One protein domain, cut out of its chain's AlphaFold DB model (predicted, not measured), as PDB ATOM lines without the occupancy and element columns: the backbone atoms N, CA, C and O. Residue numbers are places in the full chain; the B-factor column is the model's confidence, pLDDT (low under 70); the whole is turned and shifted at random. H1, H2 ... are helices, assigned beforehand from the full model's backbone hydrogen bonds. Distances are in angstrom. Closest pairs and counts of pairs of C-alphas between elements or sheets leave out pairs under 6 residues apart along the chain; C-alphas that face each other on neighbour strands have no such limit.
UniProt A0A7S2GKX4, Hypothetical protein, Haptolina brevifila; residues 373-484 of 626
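Overview. This is residues 373 to 484 of the 626 residues of the protein "Hypothetical protein" of Haptolina brevifila (UniProt A0A7S2GKX4). The longest helix, H1, folds back on H2 as a helical hairpin that makes one end of the model, and the last part of H2 packs on H6, which runs through the middle. A second helical hairpin, H3 and H4, lies towards the other end, with H7 side by side with H3 and short H5 making a corner with H6. The printed part has 112 residues, with seven named helices in the order H1 to H7 and no named strand; the class is all helix. The whole is compact, with a radius of gyration of the C-alphas of 14.0 A, and its C-alphas span 39 by 33 by 23 A.

Along the chain. H1 is residues 373 to 390, 26.0 A long from C-alpha 373 at (142.061, 159.100, 187.750). H2 is residues 394 to 406, 18.2 A. H6 is residues 455 to 470, 21.7 A, beginning at C-alpha 455 at (152.094, 164.693, 203.616). H3 is residues 415 to 428, 19.8 A. H4 is residues 435 to 442, H5 is residues 445 to 450, and H7 is residues 476 to 482, ending at C-alpha 482 at (138.975, 148.049, 203.342).

Arrangement. H1 and H2 form a hairpin and touch at a shallow tilt of 26 degrees, opposite ways; their closest C-alphas, of Leu 385 and Phe 400, are 5.6 A apart. H1 is apart from H3, H4, H5, H6 and H7. H2, with residues 401 to 405 alone, touches H6 at a steep tilt of 51 degrees, closest at the C-alphas of Cys 405 and Ser 465, 4.9 A. H2 and H7 only just touch, with 3 pairs of C-alphas within 8 A, the closest those of Met 406 and Ala 482, 5.9 A; H2 takes part with residues 405 to 406 alone. H7 touches H3 at a shallow tilt of 23 degrees, opposite ways, closest at the C-alphas of Ala 421 and Lys 480, 7.0 A. H3 and H4, a hairpin, touch at a steep tilt of 40 degrees, closest at the C-alphas of Ala 423 and Val 436, 5.0 A. H3 and H6 only just touch, with 3 pairs of C-alphas within 8 A, the closest those of Tyr 428 and Arg 470, 7.1 A. H4 and H6 are near each other, with 8 pairs of C-alphas within 10 A. H5 and H6 touch only at the corner, about perpendicular at 86 degrees, closest at the C-alphas of Phe 448 and Lys 455, 5.9 A. With H5 and H6, which touch only at the corner, left out, 2 of the 6 pairs of helices that touch are at a shallow tilt, and the helix packing is mostly crossed, but only just. In H1 to H7 every O i to N i+4 pair is within hydrogen-bond range.

Size, cuts and confidence. The two C-alphas farthest apart, of Gly 392 and Ser 446, are 40.1 A apart. The printed part has no cut and no long link. The mean pLDDT of the printed part is 81.8; residues 373 and 375 are under 70.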
ATOM      1  N   LEU A 373     143.517 159.219 187.633       64.62
ATOM      2  CA  LEU A 373     142.061 159.100 187.750       64.62
ATOM      3  C   LEU A 373     141.576 159.006 189.204       64.62
ATOM      4  O   LEU A 373     140.455 159.416 189.494       64.62
ATOM      5  N   TYR A 374     142.408 158.507 190.124       74.44
ATOM      6  CA  TYR A 374     142.068 158.433 191.546       74.44
ATOM      7  C   TYR A 374     141.916 159.836 192.143       74.44
ATOM      8  O   TYR A 374     140.888 160.152 192.737       74.44
ATOM      9  N   LYS A 375     142.890 160.718 191.876       69.69
ATOM     10  CA  LYS A 375     142.835 162.125 192.305       69.69
ATOM     11  C   LYS A 375     141.587 162.831 191.763       69.69
ATOM     12  O   LYS A 375     140.926 163.553 192.500       69.69
ATOM     13  N   ALA A 376     141.212 162.564 190.510       73.31
ATOM     14  CA  ALA A 376     139.988 163.104 189.920       73.31
ATOM     15  C   ALA A 376     138.702 162.569 190.589       73.31
ATOM     16  O   ALA A 376     137.785 163.354 190.837       73.31
ATOM     17  N   LYS A 377     138.628 161.268 190.927       74.81
ATOM     18  CA  LYS A 377     137.478 160.695 191.661       74.81
ATOM     19  C   LYS A 377     137.361 161.270 193.078       74.81
ATOM     20  O   LYS A 377     136.256 161.620 193.479       74.81
ATOM     21  N   VAL A 378     138.471 161.434 193.799       75.50
ATOM     22  CA  VAL A 378     138.470 162.032 195.148       75.50
ATOM     23  C   VAL A 378     137.957 163.475 195.113       75.50
ATOM     24  O   VAL A 378     137.047 163.806 195.869       75.50
ATOM     25  N   ILE A 379     138.442 164.302 194.177       77.12
ATOM     26  CA  ILE A 379     137.957 165.683 193.987       77.12
ATOM     27  C   ILE A 379     136.450 165.698 193.678       77.12
ATOM     28  O   ILE A 379     135.700 166.513 194.217       77.12
ATOM     29  N   MET A 380     135.979 164.770 192.839       80.12
ATOM     30  CA  MET A 380     134.557 164.639 192.521       80.12
ATOM     31  C   MET A 380     133.722 164.264 193.754       80.12
ATOM     32  O   MET A 380     132.675 164.871 193.986       80.12
ATOM     33  N   TRP A 381     134.173 163.309 194.570       83.94
ATOM     34  CA  TRP A 381     133.481 162.927 195.803       83.94
ATOM     35  C   TRP A 381     133.463 164.055 196.836       83.94
ATOM     36  O   TRP A 381     132.419 164.290 197.441       83.94
ATOM     37  N   GLN A 382     134.554 164.809 196.983       80.81
ATOM     38  CA  GLN A 382     134.603 165.990 197.849       80.81
ATOM     39  C   GLN A 382     133.607 167.071 197.398       80.81
ATOM     40  O   GLN A 382     132.858 167.606 198.219       80.81
ATOM     41  N   ALA A 383     133.517 167.346 196.093       79.25
ATOM     42  CA  ALA A 383     132.544 168.294 195.547       79.25
ATOM     43  C   ALA A 383     131.090 167.819 195.741       79.25
ATOM     44  O   ALA A 383     130.217 168.608 196.112       79.25
ATOM     45  N   LYS A 384     130.821 166.520 195.539       80.50
ATOM     46  CA  LYS A 384     129.497 165.920 195.779       80.50
ATOM     47  C   LYS A 384     129.120 165.948 197.266       80.50
ATOM     48  O   LYS A 384     127.967 166.242 197.584       80.50
ATOM     49  N   LEU A 385     130.078 165.726 198.167       82.19
ATOM     50  CA  LEU A 385     129.877 165.844 199.611       82.19
ATOM     51  C   LEU A 385     129.536 167.283 200.021       82.19
ATOM     52  O   LEU A 385     128.587 167.488 200.776       82.19
ATOM     53  N   ALA A 386     130.252 168.281 199.496       79.81
ATOM     54  CA  ALA A 386     129.973 169.691 199.777       79.81
ATOM     55  C   ALA A 386     128.547 170.083 199.348       79.81
ATOM     56  O   ALA A 386     127.796 170.652 200.139       79.81
ATOM     57  N   LYS A 387     128.134 169.673 198.142       81.44
ATOM     58  CA  LYS A 387     126.771 169.904 197.639       81.44
ATOM     59  C   LYS A 387     125.707 169.182 198.478       81.44
ATOM     60  O   LYS A 387     124.634 169.729 198.717       81.44
ATOM     61  N   ALA A 388     125.991 167.966 198.952       81.75
ATOM     62  CA  ALA A 388     125.092 167.222 199.839       81.75
ATOM     63  C   ALA A 388     124.939 167.881 201.223       81.75
ATOM     64  O   ALA A 388     123.838 167.862 201.775       81.75
ATOM     65  N   LYS A 389     126.013 168.489 201.756       81.62
ATOM     66  CA  LYS A 389     125.987 169.272 203.003       81.62
ATOM     67  C   LYS A 389     125.168 170.553 202.851       81.62
ATOM     68  O   LYS A 389     124.337 170.828 203.709       81.62
ATOM     69  N   GLU A 390     125.337 171.283 201.750       82.75
ATOM     70  CA  GLU A 390     124.555 172.493 201.454       82.75
ATOM     71  C   GLU A 390     123.054 172.193 201.293       82.75
ATOM     72  O   GLU A 390     122.213 172.931 201.795       82.75
ATOM     73  N   ALA A 391     122.716 171.065 200.661       78.00
ATOM     74  CA  ALA A 391     121.335 170.633 200.447       78.00
ATOM     75  C   ALA A 391     120.699 169.887 201.640       78.00
ATOM     76  O   ALA A 391     119.562 169.433 201.523       78.00
ATOM     77  N   GLY A 392     121.415 169.697 202.757       83.31
ATOM     78  CA  GLY A 392     120.887 169.023 203.949       83.31
ATOM     79  C   GLY A 392     120.484 167.555 203.738       83.31
ATOM     80  O   GLY A 392     119.508 167.109 204.331       83.31
ATOM     81  N   ARG A 393     121.200 166.796 202.891       77.81
ATOM     82  CA  ARG A 393     120.855 165.400 202.534       77.81
ATOM     83  C   ARG A 393     121.657 164.371 203.362       77.81
ATOM     84  O   ARG A 393     122.737 163.964 202.923       77.81
ATOM     85  N   PRO A 394     121.157 163.879 204.515       74.38
ATOM     86  CA  PRO A 394     121.955 163.106 205.478       74.38
ATOM     87  C   PRO A 394     122.473 161.769 204.930       74.38
ATOM     88  O   PRO A 394     123.621 161.408 205.181       74.38
ATOM     89  N   ARG A 395     121.677 161.053 204.120       72.50
ATOM     90  CA  ARG A 395     122.103 159.780 203.505       72.50
ATOM     91  C   ARG A 395     123.271 159.965 202.529       72.50
ATOM     92  O   ARG A 395     124.213 159.180 202.549       72.50
ATOM     93  N   LYS A 396     123.245 161.027 201.717       72.94
ATOM     94  CA  LYS A 396     124.325 161.345 200.767       72.94
ATOM     95  C   LYS A 396     125.596 161.818 201.463       72.94
ATOM     96  O   LYS A 396     126.686 161.473 201.018       72.94
ATOM     97  N   ILE A 397     125.453 162.572 202.552       78.06
ATOM     98  CA  ILE A 397     126.581 162.979 203.396       78.06
ATOM     99  C   ILE A 397     127.295 161.727 203.918       78.06
ATOM    100  O   ILE A 397     128.476 161.545 203.631       78.06
ATOM    101  N   ALA A 398     126.554 160.812 204.551       75.88
ATOM    102  CA  ALA A 398     127.110 159.561 205.063       75.88
ATOM    103  C   ALA A 398     127.738 158.692 203.956       75.88
ATOM    104  O   ALA A 398     128.788 158.088 204.163       75.88
ATOM    105  N   TYR A 399     127.129 158.649 202.768       79.62
ATOM    106  CA  TYR A 399     127.639 157.889 201.626       79.62
ATOM    107  C   TYR A 399     128.994 158.408 201.118       79.62
ATOM    108  O   TYR A 399     129.948 157.634 201.022       79.62
ATOM    109  N   PHE A 400     129.117 159.710 200.827       81.19
ATOM    110  CA  PHE A 400     130.374 160.271 200.317       81.19
ATOM    111  C   PHE A 400     131.459 160.362 201.394       81.19
ATOM    112  O   PHE A 400     132.628 160.151 201.077       81.19
ATOM    113  N   GLU A 401     131.097 160.597 202.660       80.69
ATOM    114  CA  GLU A 401     132.039 160.492 203.785       80.69
ATOM    115  C   GLU A 401     132.589 159.068 203.896       80.69
ATOM    116  O   GLU A 401     133.802 158.878 203.961       80.69
ATOM    117  N   ARG A 402     131.723 158.049 203.801       82.06
ATOM    118  CA  ARG A 402     132.153 156.648 203.811       82.06
ATOM    119  C   ARG A 402     133.058 156.319 202.624       82.06
ATOM    120  O   ARG A 402     134.080 155.675 202.832       82.06
ATOM    121  N   LEU A 403     132.736 156.770 201.409       81.56
ATOM    122  CA  LEU A 403     133.604 156.574 200.240       81.56
ATOM    123  C   LEU A 403     134.992 157.190 200.454       81.56
ATOM    124  O   LEU A 403     135.996 156.507 200.269       81.56
ATOM    125  N   LEU A 404     135.065 158.443 200.905       83.06
ATOM    126  CA  LEU A 404     136.340 159.118 201.167       83.06
ATOM    127  C   LEU A 404     137.154 158.414 202.268       83.06
ATOM    128  O   LEU A 404     138.372 158.310 202.156       83.06
ATOM    129  N   CYS A 405     136.494 157.869 203.293       83.44
ATOM    130  CA  CYS A 405     137.137 157.149 204.396       83.44
ATOM    131  C   CYS A 405     137.636 155.739 203.981       83.44
ATOM    132  O   CYS A 405     138.678 155.278 204.455       83.44
ATOM    133  N   MET A 406     136.944 155.056 203.060       80.50
ATOM    134  CA  MET A 406     137.299 153.699 202.610       80.50
ATOM    135  C   MET A 406     138.467 153.652 201.617       80.50
ATOM    136  O   MET A 406     139.157 152.634 201.547       80.50
ATOM    137  N   TYR A 407     138.708 154.735 200.876       82.81
ATOM    138  CA  TYR A 407     139.741 154.799 199.845       82.81
ATOM    139  C   TYR A 407     140.878 155.744 200.269       82.81
ATOM    140  O   TYR A 407     140.737 156.959 200.136       82.81
ATOM    141  N   PRO A 408     141.989 155.217 200.824       83.50
ATOM    142  CA  PRO A 408     143.144 156.019 201.214       83.50
ATOM    143  C   PRO A 408     143.995 156.442 200.010       83.50
ATOM    144  O   PRO A 408     144.111 155.686 199.043       83.50
ATOM    145  N   PRO A 409     144.710 157.583 200.084       81.31
ATOM    146  CA  PRO A 409     145.676 158.011 199.066       81.31
ATOM    147  C   PRO A 409     146.961 157.157 199.049       81.31
ATOM    148  O   PRO A 409     147.996 157.598 198.561       81.31
ATOM    149  N   VAL A 410     146.914 155.938 199.589       81.50
ATOM    150  CA  VAL A 410     148.036 155.014 199.772       81.50
ATOM    151  C   VAL A 410     147.592 153.621 199.313       81.50
ATOM    152  O   VAL A 410     146.436 153.257 199.532       81.50
ATOM    153  N   PRO A 411     148.466 152.812 198.685       80.44
ATOM    154  CA  PRO A 411     148.124 151.447 198.296       80.44
ATOM    155  C   PRO A 411     147.602 150.592 199.462       80.44
ATOM    156  O   PRO A 411     148.090 150.670 200.590       80.44
ATOM    157  N   SER A 412     146.633 149.724 199.164       80.62
ATOM    158  CA  SER A 412     146.093 148.754 200.123       80.62
ATOM    159  C   SER A 412     147.206 147.850 200.679       80.62
ATOM    160  O   SER A 412     148.076 147.398 199.933       80.62
ATOM    161  N   GLY A 413     147.193 147.592 201.988       78.38
ATOM    162  CA  GLY A 413     148.168 146.751 202.688       78.38
ATOM    163  C   GLY A 413     149.496 147.431 203.046       78.38
ATOM    164  O   GLY A 413     150.391 146.760 203.555       78.38
ATOM    165  N   HIS A 414     149.656 148.733 202.785       85.81
ATOM    166  CA  HIS A 414     150.896 149.459 203.070       85.81
ATOM    167  C   HIS A 414     151.143 149.650 204.579       85.81
ATOM    168  O   HIS A 414     150.207 149.882 205.346       85.81
ATOM    169  N   GLN A 415     152.416 149.632 205.000       84.50
ATOM    170  CA  GLN A 415     152.812 149.779 206.411       84.50
ATOM    171  C   GLN A 415     152.321 151.101 207.024       84.50
ATOM    172  O   GLN A 415     151.819 151.109 208.141       84.50
ATOM    173  N   LEU A 416     152.346 152.190 206.249       85.50
ATOM    174  CA  LEU A 416     151.830 153.504 206.661       85.50
ATOM    175  C   LEU A 416     150.352 153.458 207.107       85.50
ATOM    176  O   LEU A 416     149.977 154.114 208.074       85.50
ATOM    177  N   LEU A 417     149.514 152.644 206.449       86.81
ATOM    178  CA  LEU A 417     148.114 152.453 206.850       86.81
ATOM    179  C   LEU A 417     147.999 151.580 208.104       86.81
ATOM    180  O   LEU A 417     147.083 151.775 208.901       86.81
ATOM    181  N   ALA A 418     148.913 150.623 208.292       85.50
ATOM    182  CA  ALA A 418     148.971 149.795 209.495       85.50
ATOM    183  C   ALA A 418     149.319 150.628 210.735       85.50
ATOM    184  O   ALA A 418     148.655 150.494 211.766       85.50
ATOM    185  N   ASP A 419     150.306 151.515 210.605       87.94
ATOM    186  CA  ASP A 419     150.758 152.398 211.678       87.94
ATOM    187  C   ASP A 419     149.688 153.451 212.010       87.94
ATOM    188  O   ASP A 419     149.336 153.629 213.179       87.94
ATOM    189  N   TYR A 420     149.052 154.044 210.992       89.44
ATOM    190  CA  TYR A 420     147.905 154.939 211.179       89.44
ATOM    191  C   TYR A 420     146.720 154.239 211.867       89.44
ATOM    192  O   TYR A 420     146.140 154.748 212.828       89.44
ATOM    193  N   ALA A 421     146.379 153.018 211.440       86.00
ATOM    194  CA  ALA A 421     145.311 152.239 212.063       86.00
ATOM    195  C   ALA A 421     145.629 151.855 213.521       86.00
ATOM    196  O   ALA A 421     144.705 151.661 214.320       86.00
ATOM    197  N   ALA A 422     146.911 151.712 213.876       87.06
ATOM    198  CA  ALA A 422     147.348 151.509 215.253       87.06
ATOM    199  C   ALA A 422     147.159 152.786 216.085       87.06
ATOM    200  O   ALA A 422     146.573 152.700 217.164       87.06
ATOM    201  N   ALA A 423     147.534 153.952 215.549       87.62
ATOM    202  CA  ALA A 423     147.310 155.247 216.194       87.62
ATOM    203  C   ALA A 423     145.814 155.520 216.445       87.62
ATOM    204  O   ALA A 423     145.425 155.805 217.578       87.62
ATOM    205  N   LEU A 424     144.951 155.288 215.444       87.38
ATOM    206  CA  LEU A 424     143.488 155.365 215.599       87.38
ATOM    207  C   LEU A 424     142.959 154.410 216.677       87.38
ATOM    208  O   LEU A 424     142.013 154.731 217.393       87.38
ATOM    209  N   THR A 425     143.551 153.215 216.791       87.31
ATOM    210  CA  THR A 425     143.164 152.240 217.821       87.31
ATOM    211  C   THR A 425     143.563 152.735 219.215       87.31
ATOM    212  O   THR A 425     142.753 152.639 220.134       87.31
ATOM    213  N   SER A 426     144.767 153.290 219.381       86.25
ATOM    214  CA  SER A 426     145.193 153.895 220.651       86.25
ATOM    215  C   SER A 426     144.243 155.003 221.090       86.25
ATOM    216  O   SER A 426     143.742 154.982 222.212       86.25
ATOM    217  N   GLU A 427     143.915 155.918 220.182       88.12
ATOM    218  CA  GLU A 427     143.132 157.100 220.525       88.12
ATOM    219  C   GLU A 427     141.653 156.787 220.754       88.12
ATOM    220  O   GLU A 427     141.117 157.030 221.833       88.12
ATOM    221  N   TYR A 428     140.999 156.148 219.785       85.75
ATOM    222  CA  TYR A 428     139.541 156.002 219.788       85.75
ATOM    223  C   TYR A 428     139.038 154.674 220.367       85.75
ATOM    224  O   TYR A 428     137.843 154.534 220.632       85.75
ATOM    225  N   LYS A 429     139.921 153.684 220.578       83.31
ATOM    226  CA  LYS A 429     139.568 152.406 221.227       83.31
ATOM    227  C   LYS A 429     140.196 152.247 222.613       83.31
ATOM    228  O   LYS A 429     139.525 151.713 223.493       83.31
ATOM    229  N   ASN A 430     141.439 152.692 222.808       85.19
ATOM    230  CA  ASN A 430     142.140 152.562 224.091       85.19
ATOM    231  C   ASN A 430     142.068 153.840 224.954       85.19
ATOM    232  O   ASN A 430     142.368 153.764 226.143       85.19
ATOM    233  N   GLY A 431     141.617 154.972 224.396       80.81
ATOM    234  CA  GLY A 431     141.395 156.227 225.123       80.81
ATOM    235  C   GLY A 431     142.652 157.077 225.332       80.81
ATOM    236  O   GLY A 431     142.688 157.894 226.249       80.81
ATOM    237  N   GLU A 432     143.692 156.876 224.523       84.62
ATOM    238  CA  GLU A 432     144.936 157.650 224.575       84.62
ATOM    239  C   GLU A 432     144.824 158.893 223.675       84.62
ATOM    240  O   GLU A 432     145.076 158.828 222.473       84.62
ATOM    241  N   GLU A 433     144.402 160.025 224.243       81.31
ATOM    242  CA  GLU A 433     144.153 161.264 223.489       81.31
ATOM    243  C   GLU A 433     145.396 161.781 222.737       81.31
ATOM    244  O   GLU A 433     146.499 161.844 223.286       81.31
ATOM    245  N   GLY A 434     145.204 162.207 221.484       81.12
ATOM    246  CA  GLY A 434     146.218 162.865 220.659       81.12
ATOM    247  C   GLY A 434     147.221 161.934 219.973       81.12
ATOM    248  O   GLY A 434     148.158 162.422 219.335       81.12
ATOM    249  N   MET A 435     147.061 160.612 220.074       83.38
ATOM    250  CA  MET A 435     148.012 159.642 219.513       83.38
ATOM    251  C   MET A 435     148.111 159.696 217.983       83.38
ATOM    252  O   MET A 435     149.198 159.495 217.439       83.38
ATOM    253  N   VAL A 436     147.026 160.029 217.284       83.50
ATOM    254  CA  VAL A 436     147.014 160.252 215.832       83.50
ATOM    255  C   VAL A 436     147.844 161.488 215.457       83.50
ATOM    256  O   VAL A 436     148.663 161.438 214.534       83.50
ATOM    257  N   GLY A 437     147.712 162.574 216.225       81.50
ATOM    258  CA  GLY A 437     148.489 163.806 216.054       81.50
ATOM    259  C   GLY A 437     149.983 163.637 216.364       81.50
ATOM    260  O   GLY A 437     150.837 164.168 215.653       81.50
ATOM    261  N   VAL A 438     150.318 162.861 217.398       83.75
ATOM    262  CA  VAL A 438     151.713 162.547 217.754       83.75
ATOM    263  C   VAL A 438     152.370 161.690 216.673       83.75
ATOM    264  O   VAL A 438     153.501 161.965 216.271       83.75
ATOM    265  N   TRP A 439     151.658 160.684 216.160       87.25
ATOM    266  CA  TRP A 439     152.168 159.811 215.104       87.25
ATOM    267  C   TRP A 439     152.478 160.581 213.812       87.25
ATOM    268  O   TRP A 439     153.561 160.417 213.245       87.25
ATOM    269  N   ILE A 440     151.592 161.483 213.375       83.06
ATOM    270  CA  ILE A 440     151.814 162.239 212.132       83.06
ATOM    271  C   ILE A 440     152.954 163.267 212.233       83.06
ATOM    272  O   ILE A 440     153.640 163.558 211.246       83.06
ATOM    273  N   GLN A 441     153.201 163.808 213.430       82.69
ATOM    274  CA  GLN A 441     154.343 164.691 213.683       82.69
ATOM    275  C   GLN A 441     155.667 163.923 213.752       82.69
ATOM    276  O   GLN A 441     156.689 164.449 213.319       82.69
ATOM    277  N   ALA A 442     155.641 162.691 214.266       82.69
ATOM    278  CA  ALA A 442     156.810 161.822 214.374       82.69
ATOM    279  C   ALA A 442     157.182 161.112 213.059       82.69
ATOM    280  O   ALA A 442     158.282 160.575 212.957       82.69
ATOM    281  N   THR A 443     156.284 161.091 212.069       86.00
ATOM    282  CA  THR A 443     156.520 160.441 210.772       86.00
ATOM    283  C   THR A 443     157.192 161.408 209.791       86.00
ATOM    284  O   THR A 443     156.665 162.489 209.492       86.00
ATOM    285  N   ASP A 444     158.352 161.003 209.271       83.81
ATOM    286  CA  ASP A 444     159.148 161.785 208.325       83.81
ATOM    287  C   ASP A 444     158.439 161.943 206.970       83.81
ATOM    288  O   ASP A 444     157.764 161.041 206.474       83.81
ATOM    289  N   ALA A 445     158.618 163.104 206.329       82.38
ATOM    290  CA  ALA A 445     157.982 163.410 205.043       82.38
ATOM    291  C   ALA A 445     158.380 162.424 203.925       82.38
ATOM    292  O   ALA A 445     157.556 162.100 203.071       82.38
ATOM    293  N   SER A 446     159.605 161.883 203.972       81.19
ATOM    294  CA  SER A 446     160.092 160.889 203.006       81.19
ATOM    295  C   SER A 446     159.276 159.591 203.022       81.19
ATOM    296  O   SER A 446     159.116 158.964 201.981       81.19
ATOM    297  N   THR A 447     158.691 159.210 204.162       81.31
ATOM    298  CA  THR A 447     157.871 157.993 204.295       81.31
ATOM    299  C   THR A 447     156.551 158.094 203.518       81.31
ATOM    300  O   THR A 447     156.032 157.088 203.032       81.31
ATOM    301  N   PHE A 448     156.012 159.306 203.362       82.50
ATOM    302  CA  PHE A 448     154.812 159.562 202.559       82.50
ATOM    303  C   PHE A 448     155.128 159.547 201.059       82.50
ATOM    304  O   PHE A 448     154.379 158.952 200.282       82.50
ATOM    305  N   GLU A 449     156.266 160.128 200.664       80.56
ATOM    306  CA  GLU A 449     156.732 160.127 199.271       80.56
ATOM    307  C   GLU A 449     157.031 158.705 198.773       80.56
ATOM    308  O   GLU A 449     156.609 158.332 197.676       80.56
ATOM    309  N   GLU A 450     157.674 157.876 199.602       80.25
ATOM    310  CA  GLU A 450     157.920 156.453 199.321       80.25
ATOM    311  C   GLU A 450     156.618 155.651 199.145       80.25
ATOM    312  O   GLU A 450     156.563 154.719 198.339       80.25
ATOM    313  N   ALA A 451     155.549 156.043 199.845       77.00
ATOM    314  CA  ALA A 451     154.220 155.443 199.740       77.00
ATOM    315  C   ALA A 451     153.407 155.941 198.523       77.00
ATOM    316  O   ALA A 451     152.289 155.470 198.293       77.00
ATOM    317  N   GLY A 452     153.949 156.882 197.736       75.31
ATOM    318  CA  GLY A 452     153.299 157.448 196.552       75.31
ATOM    319  C   GLY A 452     152.278 158.555 196.843       75.31
ATOM    320  O   GLY A 452     151.451 158.854 195.979       75.31
ATOM    321  N   THR A 453     152.328 159.166 198.030       79.19
ATOM    322  CA  THR A 453     151.458 160.281 198.448       79.19
ATOM    323  C   THR A 453     152.285 161.494 198.897       79.19
ATOM    324  O   THR A 453     153.511 161.441 198.924       79.19
ATOM    325  N   THR A 454     151.635 162.614 199.226       82.44
ATOM    326  CA  THR A 454     152.280 163.744 199.917       82.44
ATOM    327  C   THR A 454     151.743 163.852 201.336       82.44
ATOM    328  O   THR A 454     150.641 163.371 201.625       82.44
ATOM    329  N   LYS A 455     152.512 164.486 202.227       81.38
ATOM    330  CA  LYS A 455     152.094 164.693 203.616       81.38
ATOM    331  C   LYS A 455     150.784 165.486 203.688       81.38
ATOM    332  O   LYS A 455     149.875 165.081 204.397       81.38
ATOM    333  N   GLU A 456     150.628 166.517 202.858       81.38
ATOM    334  CA  GLU A 456     149.416 167.348 202.827       81.38
ATOM    335  C   GLU A 456     148.174 166.566 202.372       81.38
ATOM    336  O   GLU A 456     147.100 166.711 202.952       81.38
ATOM    337  N   LEU A 457     148.313 165.717 201.345       77.88
ATOM    338  CA  LEU A 457     147.202 164.911 200.831       77.88
ATOM    339  C   LEU A 457     146.767 163.846 201.844       77.88
ATOM    340  O   LEU A 457     145.579 163.537 201.959       77.88
ATOM    341  N   PHE A 458     147.729 163.272 202.571       83.44
ATOM    342  CA  PHE A 458     147.439 162.312 203.627       83.44
ATOM    343  C   PHE A 458     146.797 162.990 204.844       83.44
ATOM    344  O   PHE A 458     145.825 162.450 205.360       83.44
ATOM    345  N   ASP A 459     147.258 164.180 205.244       83.12
ATOM    346  CA  ASP A 459     146.681 164.969 206.345       83.12
ATOM    347  C   ASP A 459     145.200 165.315 206.093       83.12
ATOM    348  O   ASP A 459     144.351 165.167 206.974       83.12
ATOM    349  N   GLU A 460     144.852 165.744 204.875       80.50
ATOM    350  CA  GLU A 460     143.469 166.079 204.505       80.50
ATOM    351  C   GLU A 460     142.542 164.851 204.554       80.50
ATOM    352  O   GLU A 460     141.430 164.895 205.101       80.50
ATOM    353  N   TRP A 461     143.020 163.726 204.022       85.06
ATOM    354  CA  TRP A 461     142.309 162.454 204.081       85.06
ATOM    355  C   TRP A 461     142.175 161.941 205.522       85.06
ATOM    356  O   TRP A 461     141.091 161.517 205.937       85.06
ATOM    357  N   GLN A 462     143.246 162.046 206.311       85.44
ATOM    358  CA  GLN A 462     143.278 161.663 207.716       85.44
ATOM    359  C   GLN A 462     142.210 162.414 208.505       85.44
ATOM    360  O   GLN A 462     141.394 161.757 209.140       85.44
ATOM    361  N   ASN A 463     142.140 163.743 208.398       84.69
ATOM    362  CA  ASN A 463     141.142 164.551 209.106       84.69
ATOM    363  C   ASN A 463     139.703 164.079 208.832       84.69
ATOM    364  O   ASN A 463     138.862 164.054 209.733       84.69
ATOM    365  N   THR A 464     139.424 163.665 207.592       82.25
ATOM    366  CA  THR A 464     138.116 163.127 207.191       82.25
ATOM    367  C   THR A 464     137.871 161.747 207.811       82.25
ATOM    368  O   THR A 464     136.814 161.506 208.392       82.25
ATOM    369  N   SER A 465     138.860 160.851 207.744       84.06
ATOM    370  CA  SER A 465     138.774 159.506 208.330       84.06
ATOM    371  C   SER A 465     138.698 159.508 209.860       84.06
ATOM    372  O   SER A 465     137.950 158.722 210.440       84.06
ATOM    373  N   GLU A 466     139.391 160.433 210.515       85.81
ATOM    374  CA  GLU A 466     139.349 160.629 211.957       85.81
ATOM    375  C   GLU A 466     137.977 161.157 212.391       85.81
ATOM    376  O   GLU A 466     137.388 160.628 213.331       85.81
ATOM    377  N   ALA A 467     137.406 162.124 211.659       83.62
ATOM    378  CA  ALA A 467     136.040 162.590 211.892       83.62
ATOM    379  C   ALA A 467     135.007 161.461 211.710       83.62
ATOM    380  O   ALA A 467     134.171 161.262 212.589       83.62
ATOM    381  N   CYS A 468     135.119 160.660 210.639       82.19
ATOM    382  CA  CYS A 468     134.284 159.472 210.411       82.19
ATOM    383  C   CYS A 468     134.311 158.504 211.617       82.19
ATOM    384  O   CYS A 468     133.274 157.950 211.995       82.19
ATOM    385  N   VAL A 469     135.490 158.270 212.209       84.56
ATOM    386  CA  VAL A 469     135.668 157.365 213.361       84.56
ATOM    387  C   VAL A 469     135.150 157.997 214.654       84.56
ATOM    388  O   VAL A 469     134.429 157.336 215.405       84.56
ATOM    389  N   ARG A 470     135.459 159.274 214.899       84.62
ATOM    390  CA  ARG A 470     134.994 160.041 216.065       84.62
ATOM    391  C   ARG A 470     133.469 160.108 216.132       84.62
ATOM    392  O   ARG A 470     132.893 159.881 217.196       84.62
ATOM    393  N   ASP A 471     132.826 160.335 214.991       82.56
ATOM    394  CA  ASP A 471     131.371 160.468 214.875       82.56
ATOM    395  C   ASP A 471     130.660 159.100 214.782       82.56
ATOM    396  O   ASP A 471     129.438 159.032 214.688       82.56
ATOM    397  N   LYS A 472     131.417 157.990 214.868       80.25
ATOM    398  CA  LYS A 472     130.941 156.594 214.788       80.25
ATOM    399  C   LYS A 472     130.248 156.233 213.466       80.25
ATOM    400  O   LYS A 472     129.491 155.265 213.415       80.25
ATOM    401  N   ASN A 473     130.554 156.956 212.391       76.38
ATOM    402  CA  ASN A 473     130.056 156.673 211.043       76.38
ATOM    403  C   ASN A 473     130.747 155.451 210.411       76.38
ATOM    404  O   ASN A 473     130.188 154.817 209.515       76.38
ATOM    405  N   ILE A 474     131.956 155.113 210.872       82.31
ATOM    406  CA  ILE A 474     132.716 153.937 210.440       82.31
ATOM    407  C   ILE A 474     133.522 153.345 211.596       82.31
ATOM    408  O   ILE A 474     134.027 154.063 212.460       82.31
ATOM    409  N   THR A 475     133.681 152.025 211.615       85.94
ATOM    410  CA  THR A 475     134.516 151.352 212.614       85.94
ATOM    411  C   THR A 475     135.960 151.192 212.131       85.94
ATOM    412  O   THR A 475     136.231 150.964 210.953       85.94
ATOM    413  N   ILE A 476     136.918 151.204 213.065       84.88
ATOM    414  CA  ILE A 476     138.339 150.933 212.759       84.88
ATOM    415  C   ILE A 476     138.519 149.526 212.151       84.88
ATOM    416  O   ILE A 476     139.432 149.293 211.362       84.88
ATOM    417  N   GLY A 477     137.647 148.572 212.500       83.31
ATOM    418  CA  GLY A 477     137.643 147.228 211.915       83.31
ATOM    419  C   GLY A 477     137.273 147.228 210.431       83.31
ATOM    420  O   GLY A 477     137.959 146.586 209.636       83.31
ATOM    421  N   GLU A 478     136.246 147.990 210.048       82.81
ATOM    422  CA  GLU A 478     135.860 148.176 208.643       82.81
ATOM    423  C   GLU A 478     136.968 148.865 207.840       82.81
ATOM    424  O   GLU A 478     137.285 148.412 206.741       82.81
ATOM    425  N   LEU A 479     137.620 149.884 208.411       84.62
ATOM    426  CA  LEU A 479     138.770 150.545 207.787       84.62
ATOM    427  C   LEU A 479     139.935 149.571 207.568       84.62
ATOM    428  O   LEU A 479     140.446 149.457 206.459       84.62
ATOM    429  N   LYS A 480     140.308 148.779 208.583       84.44
ATOM    430  CA  LYS A 480     141.359 147.750 208.454       84.44
ATOM    431  C   LYS A 480     141.031 146.701 207.391       84.44
ATOM    432  O   LYS A 480     141.939 146.194 206.736       84.44
ATOM    433  N   HIS A 481     139.757 146.349 207.229       82.12
ATOM    434  CA  HIS A 481     139.318 145.442 206.174       82.12
ATOM    435  C   HIS A 481     139.443 146.092 204.786       82.12
ATOM    436  O   HIS A 481     140.074 145.513 203.904       82.12
ATOM    437  N   ALA A 482     138.918 147.308 204.607       80.62
ATOM    438  CA  ALA A 482     138.975 148.049 203.342       80.62
ATOM    439  C   ALA A 482     140.415 148.370 202.903       80.62
ATOM    440  O   ALA A 482     140.768 148.240 201.733       80.62
ATOM    441  N   TRP A 483     141.285 148.705 203.855       87.00
ATOM    442  CA  TRP A 483     142.694 149.014 203.613       87.00
ATOM    443  C   TRP A 483     143.575 147.773 203.431       87.00
ATOM    444  O   TRP A 483     144.791 147.912 203.343       87.00
ATOM    445  N   GLY A 484     143.003 146.563 203.397       79.62
ATOM    446  CA  GLY A 484     143.756 145.325 203.163       79.62
ATOM    447  C   GLY A 484     144.691 144.922 204.309       79.62
ATOM    448  O   GLY A 484     145.627 144.155 204.099       79.62
TER     449      GLY A 484